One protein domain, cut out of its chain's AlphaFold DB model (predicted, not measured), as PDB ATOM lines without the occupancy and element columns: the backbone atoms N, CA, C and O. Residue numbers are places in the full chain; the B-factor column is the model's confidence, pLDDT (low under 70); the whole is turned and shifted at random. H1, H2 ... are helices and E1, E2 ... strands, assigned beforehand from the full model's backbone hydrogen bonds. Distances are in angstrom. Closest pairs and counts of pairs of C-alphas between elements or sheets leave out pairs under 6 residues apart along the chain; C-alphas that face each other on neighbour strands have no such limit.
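What this domain is: This is residues 6 to 17 and 108 to 210 of the 210 residues of an uncharacterized protein of Persicimonas caeni (UniProt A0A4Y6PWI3). One strongly twisted sheet folds back on itself at E2 into two leaves that face each other, a small one of E4 and E3 and a larger one of E1, E8, E7, E6 and E5; the two edge strands E4 and E5 stay apart, and the helix H1 packs on the sheet. A long loop, residues 172 to 191, joins E7 to E8 and pairs briefly with E5 through residues 183 to 184. The printed part has 115 residues, with eight named strands, E1 to E8, followed by H1. The mixed sheet has the order E4, E3, E2, E1, E8, E7, E6, E5, and the class is mostly strand. The whole is compact, with a radius of gyration of the C-alphas of 13.2 A, and spans 39 by 35 by 27 A.

How they stand to each other: E1, residues 6 to 17, is antiparallel to E2, residues 108 to 118, with N 9 and O 114 2.9 A apart. E2 bends by 60 degrees at residue 113. E2, E3 at residues 122 to 127 and E4 at residues 130 to 136 form a meander, each strand the antiparallel neighbour of the one before; N 117 and O 124 are 2.8 A apart, as are N 123 and O 135. E5, residues 143 to 149, E6, residues 152 to 158, and E7, residues 168 to 171, form a second meander, with N 147 and O 154 at 2.8 A and N 155 and O 170 at 2.8 A. E8, residues 192 to 195, is parallel to E7, at 39 degrees, with N 171 and O 194 at 2.8 A, and antiparallel to E1, with N 12 and O 193 at 2.8 A. Between the leaves of this folded sheet, the closest C-alphas of E4 and E7 are those of Arg 133 and Ile 168, 6.8 A apart. H1, residues 198 to 208, is on the sheet at a height of 8.0 A, and is near E6. In H1, 5 of 7 O i to N i+4 pairs are within hydrogen-bond range.

Where its parts are: E1 begins at C-alpha 6, (36.288, 24.426, 33.111), and is 30.9 A long; E2 is 29.2 A long. E3, E4, E5 and E6 measure 16.2, 17.5, 18.7 and 19.0 A, while E7 and E8 measure 10.1 and 9.7 A. H1 is 15.6 A long and ends at C-alpha 208, (27.777, 12.860, 34.710).

The domain as a whole: The C-alphas of Tyr 17 and Lys 210, the two farthest apart, are 41.2 A apart. Residues 18 to 107 are not printed, and C-alphas 17 and 108 are 7.1 A apart across the cut. The link from E7 to E8 is long, with 20 residues. The mean pLDDT of the printed part is 84.3; residues 139 to 140, 176 to 181, 187 to 188 and 210 are under 70.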
ATOM      1  N   THR A   6      35.416  24.511  34.287       91.19
ATOM      2  CA  THR A   6      36.288  24.426  33.111       91.19
ATOM      3  C   THR A   6      37.457  23.502  33.416       91.19
ATOM      4  O   THR A   6      38.229  23.758  34.335       91.19
ATOM      5  N   ILE A   7      37.580  22.434  32.633       92.25
ATOM      6  CA  ILE A   7      38.590  21.389  32.777       92.25
ATOM      7  C   ILE A   7      39.530  21.445  31.567       92.25
ATOM      8  O   ILE A   7      39.057  21.354  30.427       92.25
ATOM      9  N   PRO A   8      40.852  21.562  31.769       92.56
ATOM     10  CA  PRO A   8      41.806  21.518  30.671       92.56
ATOM     11  C   PRO A   8      41.817  20.127  30.024       92.56
ATOM     12  O   PRO A   8      41.844  19.100  30.703       92.56
ATOM     13  N   ALA A   9      41.827  20.080  28.694       93.38
ATOM     14  CA  ALA A   9      41.855  18.838  27.935       93.38
ATOM     15  C   ALA A   9      42.883  18.900  26.798       93.38
ATOM     16  O   ALA A   9      43.074  19.917  26.138       93.38
ATOM     17  N   THR A  10      43.535  17.777  26.514       93.50
ATOM     18  CA  THR A  10      44.326  17.607  25.290       93.50
ATOM     19  C   THR A  10      43.451  16.954  24.230       93.50
ATOM     20  O   THR A  10      43.063  15.794  24.368       93.50
ATOM     21  N   LEU A  11      43.136  17.678  23.163       91.88
ATOM     22  CA  LEU A  11      42.328  17.158  22.068       91.88
ATOM     23  C   LEU A  11      43.200  16.345  21.116       91.88
ATOM     24  O   LEU A  11      44.255  16.806  20.684       91.88
ATOM     25  N   ILE A  12      42.756  15.137  20.767       89.12
ATOM     26  CA  ILE A  12      43.411  14.288  19.772       89.12
ATOM     27  C   ILE A  12      42.490  14.123  18.570       89.12
ATOM     28  O   ILE A  12      41.384  13.588  18.695       89.12
ATOM     29  N   ARG A  13      42.967  14.555  17.398       87.88
ATOM     30  CA  ARG A  13      42.262  14.434  16.116       87.88
ATOM     31  C   ARG A  13      43.090  13.672  15.102       87.88
ATOM     32  O   ARG A  13      44.303  13.849  15.020       87.88
ATOM     33  N   ARG A  14      42.422  12.867  14.280       82.06
ATOM     34  CA  ARG A  14      43.050  12.245  13.111       82.06
ATOM     35  C   ARG A  14      43.096  13.247  11.971       82.06
ATOM     36  O   ARG A  14      42.087  13.508  11.320       82.06
ATOM     37  N   GLU A  15      44.281  13.767  11.696       82.56
ATOM     38  CA  GLU A  15      44.498  14.689  10.590       82.56
ATOM     39  C   GLU A  15      45.221  13.997   9.441       82.56
ATOM     40  O   GLU A  15      46.139  13.190   9.625       82.56
ATOM     41  N   LYS A  16      44.787  14.322   8.222       79.75
ATOM     42  CA  LYS A  16      45.512  13.948   7.011       79.75
ATOM     43  C   LYS A  16      46.597  14.981   6.780       79.75
ATOM     44  O   LYS A  16      46.297  16.164   6.651       79.75
ATOM     45  N   TYR A  17      47.834  14.525   6.665       78.94
ATOM     46  CA  TYR A  17      48.964  15.387   6.369       78.94
ATOM     47  C   TYR A  17      49.756  14.864   5.171       78.94
ATOM     48  O   TYR A  17      49.758  13.671   4.843       78.94
ATOM     49  N   ARG A 108      47.860  11.149  10.931       81.38
ATOM     50  CA  ARG A 108      48.533  11.325  12.216       81.38
ATOM     51  C   ARG A 108      47.530  11.814  13.247       81.38
ATOM     52  O   ARG A 108      46.640  12.597  12.930       81.38
ATOM     53  N   ASP A 109      47.734  11.375  14.482       82.94
ATOM     54  CA  ASP A 109      47.075  11.948  15.648       82.94
ATOM     55  C   ASP A 109      47.721  13.312  15.953       82.94
ATOM     56  O   ASP A 109      48.867  13.397  16.415       82.94
ATOM     57  N   ALA A 110      47.009  14.386  15.620       85.12
ATOM     58  CA  ALA A 110      47.352  15.751  15.988       85.12
ATOM     59  C   ALA A 110      46.858  16.018  17.414       85.12
ATOM     60  O   ALA A 110      45.723  15.680  17.751       85.12
ATOM     61  N   LYS A 111      47.732  16.592  18.248       89.44
ATOM     62  CA  LYS A 111      47.417  16.976  19.626       89.44
ATOM     63  C   LYS A 111      47.301  18.492  19.699       89.44
ATOM     64  O   LYS A 111      48.269  19.177  19.373       89.44
ATOM     65  N   THR A 112      46.158  18.988  20.148       91.44
ATOM     66  CA  THR A 112      45.910  20.412  20.397       91.44
ATOM     67  C   THR A 112      45.426  20.618  21.827       91.44
ATOM     68  O   THR A 112      44.925  19.692  22.467       91.44
ATOM     69  N   GLN A 113      45.636  21.815  22.369       92.94
ATOM     70  CA  GLN A 113      45.075  22.176  23.668       92.94
ATOM     71  C   GLN A 113      43.605  22.562  23.495       92.94
ATOM     72  O   GLN A 113      43.223  23.188  22.509       92.94
ATOM     73  N   GLY A 114      42.774  22.162  24.446       93.00
ATOM     74  CA  GLY A 114      41.362  22.490  24.478       93.00
ATOM     75  C   GLY A 114      40.820  22.422  25.894       93.00
ATOM     76  O   GLY A 114      41.556  22.252  26.866       93.00
ATOM     77  N   GLU A 115      39.511  22.568  26.007       94.00
ATOM     78  CA  GLU A 115      38.832  22.659  27.293       94.00
ATOM     79  C   GLU A 115      37.496  21.923  27.230       94.00
ATOM     80  O   GLU A 115      36.776  21.957  26.224       94.00
ATOM     81  N   LEU A 116      37.163  21.263  28.330       92.38
ATOM     82  CA  LEU A 116      35.847  20.718  28.606       92.38
ATOM     83  C   LEU A 116      35.151  21.634  29.600       92.38
ATOM     84  O   LEU A 116      35.670  21.905  30.675       92.38
ATOM     85  N   VAL A 117      33.970  22.107  29.235       92.88
ATOM     86  CA  VAL A 117      33.212  23.060  30.037       92.88
ATOM     87  C   VAL A 117      31.868  22.462  30.410       92.88
ATOM     88  O   VAL A 117      31.140  21.973  29.541       92.88
ATOM     89  N   HIS A 118      31.526  22.544  31.691       90.06
ATOM     90  CA  HIS A 118      30.232  22.154  32.226       90.06
ATOM     91  C   HIS A 118      29.541  23.358  32.880       90.06
ATOM     92  O   HIS A 118      29.978  23.848  33.917       90.06
ATOM     93  N   ASP A 119      28.436  23.823  32.288       87.31
ATOM     94  CA  ASP A 119      27.667  24.987  32.776       87.31
ATOM     95  C   ASP A 119      26.504  24.605  33.721       87.31
ATOM     96  O   ASP A 119      25.596  25.397  33.989       87.31
ATOM     97  N   GLY A 120      26.492  23.354  34.193       82.75
ATOM     98  CA  GLY A 120      25.396  22.774  34.971       82.75
ATOM     99  C   GLY A 120      24.268  22.187  34.118       82.75
ATOM    100  O   GLY A 120      23.454  21.434  34.640       82.75
ATOM    101  N   LYS A 121      24.204  22.511  32.818       85.06
ATOM    102  CA  LYS A 121      23.197  21.967  31.890       85.06
ATOM    103  C   LYS A 121      23.781  21.285  30.668       85.06
ATOM    104  O   LYS A 121      23.129  20.449  30.041       85.06
ATOM    105  N   ARG A 122      24.976  21.689  30.262       89.38
ATOM    106  CA  ARG A 122      25.616  21.314  29.008       89.38
ATOM    107  C   ARG A 122      27.048  20.918  29.272       89.38
ATOM    108  O   ARG A 122      27.753  21.583  30.021       89.38
ATOM    109  N   PHE A 123      27.477  19.905  28.538       90.81
ATOM    110  CA  PHE A 123      28.871  19.548  28.382       90.81
ATOM    111  C   PHE A 123      29.353  20.080  27.034       90.81
ATOM    112  O   PHE A 123      28.751  19.802  25.990       90.81
ATOM    113  N   ILE A 124      30.386  20.916  27.047       92.31
ATOM    114  CA  ILE A 124      30.847  21.675  25.885       92.31
ATOM    115  C   ILE A 124      32.331  21.403  25.674       92.31
ATOM    116  O   ILE A 124      33.135  21.610  26.573       92.31
ATOM    117  N   LEU A 125      32.695  21.002  24.458       93.19
ATOM    118  CA  LEU A 125      34.088  20.867  24.045       93.19
ATOM    119  C   LEU A 125      34.530  22.140  23.318       93.19
ATOM    120  O   LEU A 125      33.899  22.520  22.320       93.19
ATOM    121  N   ARG A 126      35.595  22.788  23.794       93.75
ATOM    122  CA  ARG A 126      36.170  24.010  23.216       93.75
ATOM    123  C   ARG A 126      37.630  23.797  22.791       93.75
ATOM    124  O   ARG A 126      38.349  22.998  23.379       93.75
ATOM    125  N   GLU A 127      38.048  24.524  21.764       92.75
ATOM    126  CA  GLU A 127      39.440  24.664  21.306       92.75
ATOM    127  C   GLU A 127      39.659  26.134  20.959       92.75
ATOM    128  O   GLU A 127      38.854  26.706  20.219       92.75
ATOM    129  N   ASP A 128      40.684  26.762  21.536       88.56
ATOM    130  CA  ASP A 128      41.005  28.184  21.344       88.56
ATOM    131  C   ASP A 128      39.782  29.117  21.500       88.56
ATOM    132  O   ASP A 128      39.505  29.985  20.668       88.56
ATOM    133  N   GLY A 129      38.965  28.874  22.533       85.94
ATOM    134  CA  GLY A 129      37.731  29.622  22.804       85.94
ATOM    135  C   GLY A 129      36.564  29.342  21.843       85.94
ATOM    136  O   GLY A 129      35.451  29.825  22.063       85.94
ATOM    137  N   LYS A 130      36.757  28.535  20.792       90.62
ATOM    138  CA  LYS A 130      35.698  28.141  19.855       90.62
ATOM    139  C   LYS A 130      35.018  26.859  20.307       90.62
ATOM    140  O   LYS A 130      35.655  25.862  20.629       90.62
ATOM    141  N   LYS A 131      33.687  26.860  20.265       91.62
ATOM    142  CA  LYS A 131      32.865  25.681  20.553       91.62
ATOM    143  C   LYS A 131      32.931  24.677  19.402       91.62
ATOM    144  O   LYS A 131      32.482  24.984  18.299       91.62
ATOM    145  N   LEU A 132      33.375  23.461  19.702       89.88
ATOM    146  CA  LEU A 132      33.425  22.338  18.765       89.88
ATOM    147  C   LEU A 132      32.176  21.466  18.858       89.88
ATOM    148  O   LEU A 132      31.524  21.195  17.853       89.88
ATOM    149  N   ARG A 133      31.839  21.025  20.075       90.44
ATOM    150  CA  ARG A 133      30.705  20.131  20.353       90.44
ATOM    151  C   ARG A 133      29.965  20.585  21.603       90.44
ATOM    152  O   ARG A 133      30.530  21.261  22.460       90.44
ATOM    153  N   ARG A 134      28.682  20.234  21.683       90.38
ATOM    154  CA  ARG A 134      27.821  20.509  22.836       90.38
ATOM    155  C   ARG A 134      26.806  19.391  22.990       90.38
ATOM    156  O   ARG A 134      26.032  19.162  22.064       90.38
ATOM    157  N   VAL A 135      26.740  18.816  24.181       88.81
ATOM    158  CA  VAL A 135      25.711  17.852  24.573       88.81
ATOM    159  C   VAL A 135      24.947  18.405  25.775       88.81
ATOM    160  O   VAL A 135      25.540  19.019  26.658       88.81
ATOM    161  N   LEU A 136      23.621  18.271  25.766       87.12
ATOM    162  CA  LEU A 136      22.768  18.617  26.907       87.12
ATOM    163  C   LEU A 136      22.787  17.455  27.897       87.12
ATOM    164  O   LEU A 136      22.602  16.317  27.479       87.12
ATOM    165  N   VAL A 137      23.009  17.753  29.173       84.06
ATOM    166  CA  VAL A 137      23.177  16.761  30.247       84.06
ATOM    167  C   VAL A 137      22.075  16.883  31.310       84.06
ATOM    168  O   VAL A 137      21.747  15.898  31.955       84.06
ATOM    169  N   ASP A 138      21.412  18.042  31.422       77.19
ATOM    170  CA  ASP A 138      20.420  18.354  32.471       77.19
ATOM    171  C   ASP A 138      19.109  17.559  32.433       77.19
ATOM    172  O   ASP A 138      18.396  17.521  33.432       77.19
ATOM    173  N   ARG A 139      18.739  16.969  31.294       65.94
ATOM    174  CA  ARG A 139      17.416  16.339  31.122       65.94
ATOM    175  C   ARG A 139      17.399  14.819  31.264       65.94
ATOM    176  O   ARG A 139      16.353  14.224  31.040       65.94
ATOM    177  N   GLY A 140      18.532  14.178  31.560       65.62
ATOM    178  CA  GLY A 140      18.625  12.708  31.612       65.62
ATOM    179  C   GLY A 140      18.369  11.992  30.272       65.62
ATOM    180  O   GLY A 140      18.399  10.773  30.207       65.62
ATOM    181  N   GLU A 141      18.137  12.735  29.184       74.19
ATOM    182  CA  GLU A 141      17.925  12.194  27.833       74.19
ATOM    183  C   GLU A 141      19.244  11.844  27.114       74.19
ATOM    184  O   GLU A 141      19.238  11.323  25.997       74.19
ATOM    185  N   HIS A 142      20.387  12.178  27.713       79.50
ATOM    186  CA  HIS A 142      21.699  11.811  27.196       79.50
ATOM    187  C   HIS A 142      22.019  10.362  27.569       79.50
ATOM    188  O   HIS A 142      21.590   9.870  28.609       79.50
ATOM    189  N   SER A 143      22.804   9.680  26.738       82.69
ATOM    190  CA  SER A 143      23.343   8.369  27.097       82.69
ATOM    191  C   SER A 143      24.837   8.461  27.364       82.69
ATOM    192  O   SER A 143      25.581   9.133  26.642       82.69
ATOM    193  N   LEU A 144      25.261   7.792  28.433       86.00
ATOM    194  CA  LEU A 144      26.660   7.627  28.790       86.00
ATOM    195  C   LEU A 144      27.126   6.254  28.326       86.00
ATOM    196  O   LEU A 144      26.482   5.241  28.594       86.00
ATOM    197  N   GLU A 145      28.256   6.220  27.634       86.81
ATOM    198  CA  GLU A 145      28.918   4.975  27.268       86.81
ATOM    199  C   GLU A 145      30.310   4.912  27.871       86.81
ATOM    200  O   GLU A 145      31.186   5.698  27.513       86.81
ATOM    201  N   LEU A 146      30.527   3.928  28.738       86.19
ATOM    202  CA  LEU A 146      31.859   3.557  29.184       86.19
ATOM    203  C   LEU A 146      32.505   2.626  28.157       86.19
ATOM    204  O   LEU A 146      31.954   1.591  27.780       86.19
ATOM    205  N   ARG A 147      33.689   3.009  27.693       88.06
ATOM    206  CA  ARG A 147      34.516   2.246  26.758       88.06
ATOM    207  C   ARG A 147      35.971   2.292  27.198       88.06
ATOM    208  O   ARG A 147      36.347   3.075  28.067       88.06
ATOM    209  N   ARG A 148      36.806   1.483  26.550       86.88
ATOM    210  CA  ARG A 148      38.258   1.498  26.750       86.88
ATOM    211  C   ARG A 148      39.008   1.729  25.448       86.88
ATOM    212  O   ARG A 148      38.639   1.168  24.418       86.88
ATOM    213  N   ARG A 149      40.069   2.537  25.496       84.44
ATOM    214  CA  ARG A 149      41.018   2.743  24.393       84.44
ATOM    215  C   ARG A 149      42.403   2.312  24.870       84.44
ATOM    216  O   ARG A 149      43.071   3.053  25.590       84.44
ATOM    217  N   GLY A 150      42.824   1.107  24.485       82.31
ATOM    218  CA  GLY A 150      43.994   0.468  25.091       82.31
ATOM    219  C   GLY A 150      43.772   0.265  26.592       82.31
ATOM    220  O   GLY A 150      42.794  -0.367  26.990       82.31
ATOM    221  N   GLU A 151      44.649   0.847  27.409       81.75
ATOM    222  CA  GLU A 151      44.570   0.823  28.880       81.75
ATOM    223  C   GLU A 151      43.818   2.027  29.472       81.75
ATOM    224  O   GLU A 151      43.666   2.131  30.683       81.75
ATOM    225  N   SER A 152      43.374   2.971  28.635       86.12
ATOM    226  CA  SER A 152      42.729   4.201  29.103       86.12
ATOM    227  C   SER A 152      41.205   4.047  29.142       86.12
ATOM    228  O   SER A 152      40.615   3.709  28.105       86.12
ATOM    229  N   PRO A 153      40.542   4.351  30.272       89.25
ATOM    230  CA  PRO A 153      39.092   4.441  30.317       89.25
ATOM    231  C   PRO A 153      38.613   5.670  29.540       89.25
ATOM    232  O   PRO A 153      39.261   6.724  29.536       89.25
ATOM    233  N   CYS A 154      37.473   5.522  28.867       90.12
ATOM    234  CA  CYS A 154      36.837   6.561  28.068       90.12
ATOM    235  C   CYS A 154      35.323   6.620  28.330       90.12
ATOM    236  O   CYS A 154      34.654   5.591  28.392       90.12
ATOM    237  N   ILE A 155      34.780   7.832  28.455       90.69
ATOM    238  CA  ILE A 155      33.349   8.112  28.605       90.69
ATOM    239  C   ILE A 155      32.884   8.848  27.354       90.69
ATOM    240  O   ILE A 155      33.401   9.913  27.011       90.69
ATOM    241  N   GLY A 156      31.894   8.283  26.677       90.12
ATOM    242  CA  GLY A 156      31.169   8.926  25.594       90.12
ATOM    243  C   GLY A 156      29.878   9.539  26.116       90.12
ATOM    244  O   GLY A 156      28.972   8.811  26.509       90.12
ATOM    245  N   VAL A 157      29.767  10.865  26.068       90.12
ATOM    246  CA  VAL A 157      28.521  11.592  26.333       90.12
ATOM    247  C   VAL A 157      27.796  11.778  25.006       90.12
ATOM    248  O   VAL A 157      28.265  12.516  24.129       90.12
ATOM    249  N   ARG A 158      26.672  11.084  24.812       88.12
ATOM    250  CA  ARG A 158      25.894  11.140  23.569       88.12
ATOM    251  C   ARG A 158      24.644  12.001  23.712       88.12
ATOM    252  O   ARG A 158      23.948  11.906  24.721       88.12
ATOM    253  N   PRO A 159      24.315  12.810  22.690       85.88
ATOM    254  CA  PRO A 159      23.056  13.533  22.678       85.88
ATOM    255  C   PRO A 159      21.864  12.577  22.483       85.88
ATOM    256  O   PRO A 159      22.031  11.511  21.881       85.88
ATOM    257  N   PRO A 160      20.644  13.005  22.860       80.75
ATOM    258  CA  PRO A 160      19.413  12.231  22.654       80.75
ATOM    259  C   PRO A 160      19.163  11.866  21.184       80.75
ATOM    260  O   PRO A 160      18.529  10.865  20.871       80.75
ATOM    261  N   SER A 161      19.703  12.667  20.256       80.44
ATOM    262  CA  SER A 161      19.622  12.426  18.812       80.44
ATOM    263  C   SER A 161      20.331  11.141  18.361       80.44
ATOM    264  O   SER A 161      20.165  10.734  17.211       80.44
ATOM    265  N   GLY A 162      21.178  10.539  19.207       76.88
ATOM    266  CA  GLY A 162      21.979   9.357  18.878       76.88
ATOM    267  C   GLY A 162      23.069   9.607  17.829       76.88
ATOM    268  O   GLY A 162      23.764   8.678  17.412       76.88
ATOM    269  N   ARG A 163      23.254  10.857  17.380       80.44
ATOM    270  CA  ARG A 163      24.231  11.204  16.345       80.44
ATOM    271  C   ARG A 163      25.651  11.080  16.890       80.44
ATOM    272  O   ARG A 163      26.118  11.933  17.641       80.44
ATOM    273  N   LYS A 164      26.376  10.050  16.442       73.75
ATOM    274  CA  LYS A 164      27.783   9.803  16.814       73.75
ATOM    275  C   LYS A 164      28.683  11.034  16.612       73.75
ATOM    276  O   LYS A 164      29.485  11.349  17.487       73.75
ATOM    277  N   ALA A 165      28.493  11.776  15.519       77.06
ATOM    278  CA  ALA A 165      29.269  12.981  15.197       77.06
ATOM    279  C   ALA A 165      29.097  14.138  16.206       77.06
ATOM    280  O   ALA A 165      29.908  15.058  16.232       77.06
ATOM    281  N   GLU A 166      28.058  14.108  17.041       82.06
ATOM    282  CA  GLU A 166      27.778  15.132  18.055       82.06
ATOM    283  C   GLU A 166      28.231  14.698  19.464       82.06
ATOM    284  O   GLU A 166      28.220  15.510  20.388       82.06
ATOM    285  N   SER A 167      28.662  13.442  19.634       88.25
ATOM    286  CA  SER A 167      29.106  12.904  20.926       88.25
ATOM    287  C   SER A 167      30.414  13.530  21.414       88.25
ATOM    288  O   SER A 167      31.285  13.875  20.614       88.25
ATOM    289  N   ILE A 168      30.570  13.678  22.727       91.19
ATOM    290  CA  ILE A 168      31.827  14.115  23.344       91.19
ATOM    291  C   ILE A 168      32.466  12.896  23.993       91.19
ATOM    292  O   ILE A 168      31.870  12.294  24.880       91.19
ATOM    293  N   TRP A 169      33.667  12.540  23.544       92.56
ATOM    294  CA  TRP A 169      34.439  11.449  24.126       92.56
ATOM    295  C   TRP A 169      35.567  12.004  24.974       92.56
ATOM    296  O   TRP A 169      36.433  12.719  24.470       92.56
ATOM    297  N   VAL A 170      35.552  11.646  26.249       92.50
ATOM    298  CA  VAL A 170      36.592  11.976  27.220       92.50
ATOM    299  C   VAL A 170      37.361  10.704  27.536       92.50
ATOM    300  O   VAL A 170      36.737   9.667  27.724       92.50
ATOM    301  N   CYS A 171      38.687  10.756  27.599       91.50
ATOM    302  CA  CYS A 171      39.530   9.640  28.024       91.50
ATOM    303  C   CYS A 171      40.543  10.107  29.070       91.50
ATOM    304  O   CYS A 171      41.024  11.237  29.000       91.50
ATOM    305  N   SER A 172      40.924   9.223  29.987       90.75
ATOM    306  CA  SER A 172      41.964   9.501  30.982       90.75
ATOM    307  C   SER A 172      43.159   8.561  30.799       90.75
ATOM    308  O   SER A 172      43.150   7.435  31.301       90.75
ATOM    309  N   PRO A 173      44.189   8.957  30.028       83.56
ATOM    310  CA  PRO A 173      45.394   8.149  29.897       83.56
ATOM    311  C   PRO A 173      46.124   8.021  31.241       83.56
ATOM    312  O   PRO A 173      46.403   9.018  31.901       83.56
ATOM    313  N   GLY A 174      46.464   6.789  31.626       77.12
ATOM    314  CA  GLY A 174      47.160   6.494  32.885       77.12
ATOM    315  C   GLY A 174      46.245   6.322  34.102       77.12
ATOM    316  O   GLY A 174      46.743   6.070  35.199       77.12
ATOM    317  N   HIS A 175      44.924   6.412  33.936       75.88
ATOM    318  CA  HIS A 175      43.986   6.032  34.987       75.88
ATOM    319  C   HIS A 175      43.876   4.501  35.035       75.88
ATOM    320  O   HIS A 175      43.264   3.878  34.171       75.88
ATOM    321  N   GLY A 176      44.560   3.898  36.013       59.69
ATOM    322  CA  GLY A 176      44.885   2.466  36.066       59.69
ATOM    323  C   GLY A 176      43.724   1.495  36.307       59.69
ATOM    324  O   GLY A 176      43.965   0.299  36.437       59.69
ATOM    325  N   SER A 177      42.479   1.966  36.359       63.44
ATOM    326  CA  SER A 177      41.301   1.117  36.540       63.44
ATOM    327  C   SER A 177      40.242   1.463  35.504       63.44
ATOM    328  O   SER A 177      39.491   2.428  35.642       63.44
ATOM    329  N   THR A 178      40.183   0.651  34.454       63.25
ATOM    330  CA  THR A 178      39.059   0.645  33.520       63.25
ATOM    331  C   THR A 178      38.063  -0.421  33.987       63.25
ATOM    332  O   THR A 178      38.515  -1.512  34.336       63.25
ATOM    333  N   PRO A 179      36.742  -0.163  34.013       67.44
ATOM    334  CA  PRO A 179      35.760  -1.191  34.361       67.44
ATOM    335  C   PRO A 179      35.938  -2.430  33.469       67.44
ATOM    336  O   PRO A 179      36.057  -2.275  32.253       67.44
ATOM    337  N   GLU A 180      35.947  -3.641  34.037       66.00
ATOM    338  CA  GLU A 180      36.158  -4.889  33.270       66.00
ATOM    339  C   GLU A 180      35.119  -5.081  32.151       66.00
ATOM    340  O   GLU A 180      35.406  -5.665  31.109       66.00
ATOM    341  N   GLU A 181      33.925  -4.511  32.328       67.56
ATOM    342  CA  GLU A 181      32.818  -4.544  31.367       67.56
ATOM    343  C   GLU A 181      32.981  -3.549  30.196       67.56
ATOM    344  O   GLU A 181      32.180  -3.545  29.256       67.56
ATOM    345  N   ALA A 182      34.008  -2.691  30.216       75.00
ATOM    346  CA  ALA A 182      34.209  -1.676  29.192       75.00
ATOM    347  C   ALA A 182      34.643  -2.302  27.858       75.00
ATOM    348  O   ALA A 182      35.756  -2.810  27.686       75.00
ATOM    349  N   GLN A 183      33.770  -2.196  26.860       81.00
ATOM    350  CA  GLN A 183      34.078  -2.629  25.502       81.00
ATOM    351  C   GLN A 183      35.154  -1.735  24.868       81.00
ATOM    352  O   GLN A 183      35.171  -0.515  25.057       81.00
ATOM    353  N   GLU A 184      36.032  -2.342  24.070       82.12
ATOM    354  CA  GLU A 184      37.055  -1.611  23.324       82.12
ATOM    355  C   GLU A 184      36.412  -0.753  22.228       82.12
ATOM    356  O   GLU A 184      35.531  -1.213  21.498       82.12
ATOM    357  N   ILE A 185      36.817   0.515  22.141       81.56
ATOM    358  CA  ILE A 185      36.316   1.438  21.121       81.56
ATOM    359  C   ILE A 185      37.266   1.499  19.931       81.56
ATOM    360  O   ILE A 185      38.466   1.743  20.074       81.56
ATOM    361  N   SER A 186      36.712   1.318  18.730       74.38
ATOM    362  CA  SER A 186      37.467   1.535  17.503       74.38
ATOM    363  C   SER A 186      37.769   3.022  17.348       74.38
ATOM    364  O   SER A 186      36.884   3.872  17.439       74.38
ATOM    365  N   GLY A 187      39.023   3.356  17.044       66.19
ATOM    366  CA  GLY A 187      39.420   4.737  16.767       66.19
ATOM    367  C   GLY A 187      38.761   5.347  15.520       66.19
ATOM    368  O   GLY A 187      38.977   6.522  15.250       66.19
ATOM    369  N   GLU A 188      38.007   4.569  14.737       67.62
ATOM    370  CA  GLU A 188      37.199   5.057  13.609       67.62
ATOM    371  C   GLU A 188      35.819   5.588  14.027       67.62
ATOM    372  O   GLU A 188      35.217   6.345  13.272       67.62
ATOM    373  N   ASP A 189      35.329   5.246  15.222       70.12
ATOM    374  CA  ASP A 189      34.009   5.675  15.703       70.12
ATOM    375  C   ASP A 189      33.992   7.110  16.261       70.12
ATOM    376  O   ASP A 189      32.918   7.653  16.538       70.12
ATOM    377  N   VAL A 190      35.167   7.721  16.449       80.69
ATOM    378  CA  VAL A 190      35.328   8.994  17.162       80.69
ATOM    379  C   VAL A 190      36.282   9.925  16.424       80.69
ATOM    380  O   VAL A 190      37.464   9.627  16.259       80.69
ATOM    381  N   ASP A 191      35.774  11.097  16.042       80.69
ATOM    382  CA  ASP A 191      36.559  12.088  15.296       80.69
ATOM    383  C   ASP A 191      37.499  12.916  16.193       80.69
ATOM    384  O   ASP A 191      38.554  13.362  15.738       80.69
ATOM    385  N   ILE A 192      37.106  13.161  17.453       87.69
ATOM    386  CA  ILE A 192      37.839  14.000  18.415       87.69
ATOM    387  C   ILE A 192      37.798  13.345  19.796       87.69
ATOM    388  O   ILE A 192      36.718  13.138  20.349       87.69
ATOM    389  N   TRP A 193      38.972  13.083  20.365       89.62
ATOM    390  CA  TRP A 193      39.128  12.610  21.741       89.62
ATOM    391  C   TRP A 193      39.558  13.754  22.647       89.62
ATOM    392  O   TRP A 193      40.502  14.458  22.306       89.62
ATOM    393  N   ALA A 194      38.928  13.914  23.806       93.06
ATOM    394  CA  ALA A 194      39.371  14.838  24.844       93.06
ATOM    395  C   ALA A 194      40.120  14.059  25.931       93.06
ATOM    396  O   ALA A 194      39.520  13.278  26.662       93.06
ATOM    397  N   HIS A 195      41.438  14.220  26.018       93.25
ATOM    398  CA  HIS A 195      42.242  13.593  27.063       93.25
ATOM    399  C   HIS A 195      42.328  14.511  28.279       93.25
ATOM    400  O   HIS A 195      42.744  15.659  28.141       93.25
ATOM    401  N   VAL A 196      41.975  13.999  29.451       93.00
ATOM    402  CA  VAL A 196      42.010  14.730  30.729       93.00
ATOM    403  C   VAL A 196      42.963  14.054  31.708       93.00
ATOM    404  O   VAL A 196      43.420  12.936  31.455       93.00
ATOM    405  N   THR A 197      43.291  14.726  32.811       90.75
ATOM    406  CA  THR A 197      44.096  14.102  33.865       90.75
ATOM    407  C   THR A 197      43.259  13.098  34.674       90.75
ATOM    408  O   THR A 197      42.030  13.199  34.697       90.75
ATOM    409  N   PRO A 198      43.888  12.139  35.383       87.94
ATOM    410  CA  PRO A 198      43.166  11.222  36.265       87.94
ATOM    411  C   PRO A 198      42.343  11.912  37.361       87.94
ATOM    412  O   PRO A 198      41.286  11.410  37.716       87.94
ATOM    413  N   ASN A 199      42.782  13.073  37.855       88.12
ATOM    414  CA  ASN A 199      42.035  13.816  38.873       88.12
ATOM    415  C   ASN A 199      40.755  14.432  38.287       88.12
ATOM    416  O   ASN A 199      39.683  14.319  38.877       88.12
ATOM    417  N   ASP A 200      40.864  15.033  37.099       90.12
ATOM    418  CA  ASP A 200      39.721  15.640  36.406       90.12
ATOM    419  C   ASP A 200      38.715  14.579  35.942       90.12
ATOM    420  O   ASP A 200      37.514  14.826  35.856       90.12
ATOM    421  N   TRP A 201      39.198  13.372  35.639       88.19
ATOM    422  CA  TRP A 201      38.360  12.242  35.260       88.19
ATOM    423  C   TRP A 201      37.334  11.885  36.338       88.19
ATOM    424  O   TRP A 201      36.147  11.749  36.032       88.19
ATOM    425  N   ASP A 202      37.776  11.766  37.590       86.69
ATOM    426  CA  ASP A 202      36.895  11.438  38.713       86.69
ATOM    427  C   ASP A 202      35.847  12.532  38.941       86.69
ATOM    428  O   ASP A 202      34.703  12.248  39.309       86.69
ATOM    429  N   GLU A 203      36.218  13.791  38.703       87.25
ATOM    430  CA  GLU A 203      35.300  14.923  38.770       87.25
ATOM    431  C   GLU A 203      34.250  14.858  37.654       87.25
ATOM    432  O   GLU A 203      33.051  14.939  37.934       87.25
ATOM    433  N   ILE A 204      34.665  14.603  36.410       87.25
ATOM    434  CA  ILE A 204      33.756  14.410  35.268       87.25
ATOM    435  C   ILE A 204      32.804  13.241  35.528       87.25
ATOM    436  O   ILE A 204      31.600  13.368  35.310       87.25
ATOM    437  N   TRP A 205      33.312  12.117  36.034       84.69
ATOM    438  CA  TRP A 205      32.495  10.944  36.334       84.69
ATOM    439  C   TRP A 205      31.425  11.240  37.388       84.69
ATOM    440  O   TRP A 205      30.265  10.855  37.224       84.69
ATOM    441  N   LYS A 206      31.782  11.979  38.444       84.50
ATOM    442  CA  LYS A 206      30.834  12.427  39.474       84.50
ATOM    443  C   LYS A 206      29.800  13.415  38.942       84.50
ATOM    444  O   LYS A 206      28.692  13.439  39.463       84.50
ATOM    445  N   LEU A 207      30.146  14.250  37.965       83.81
ATOM    446  CA  LEU A 207      29.211  15.210  37.371       83.81
ATOM    447  C   LEU A 207      28.193  14.537  36.457       83.81
ATOM    448  O   LEU A 207      27.033  14.929  36.465       83.81
ATOM    449  N   LEU A 208      28.626  13.541  35.686       81.62
ATOM    450  CA  LEU A 208      27.777  12.860  34.710       81.62
ATOM    451  C   LEU A 208      26.840  11.817  35.345       81.62
ATOM    452  O   LEU A 208      25.797  11.532  34.772       81.62
ATOM    453  N   ASN A 209      27.184  11.270  36.515       75.31
ATOM    454  CA  ASN A 209      26.356  10.294  37.245       75.31
ATOM    455  C   ASN A 209      25.423  10.902  38.310       75.31
ATOM    456  O   ASN A 209      24.871  10.159  39.123       75.31
ATOM    457  N   LYS A 210      25.287  12.229  38.361       66.50
ATOM    458  CA  LYS A 210      24.307  12.909  39.221       66.50
ATOM    459  C   LYS A 210      22.974  13.059  38.506       66.50
ATOM    460  O   LYS A 210      21.949  12.897  39.201       66.50
TER     461      LYS A 210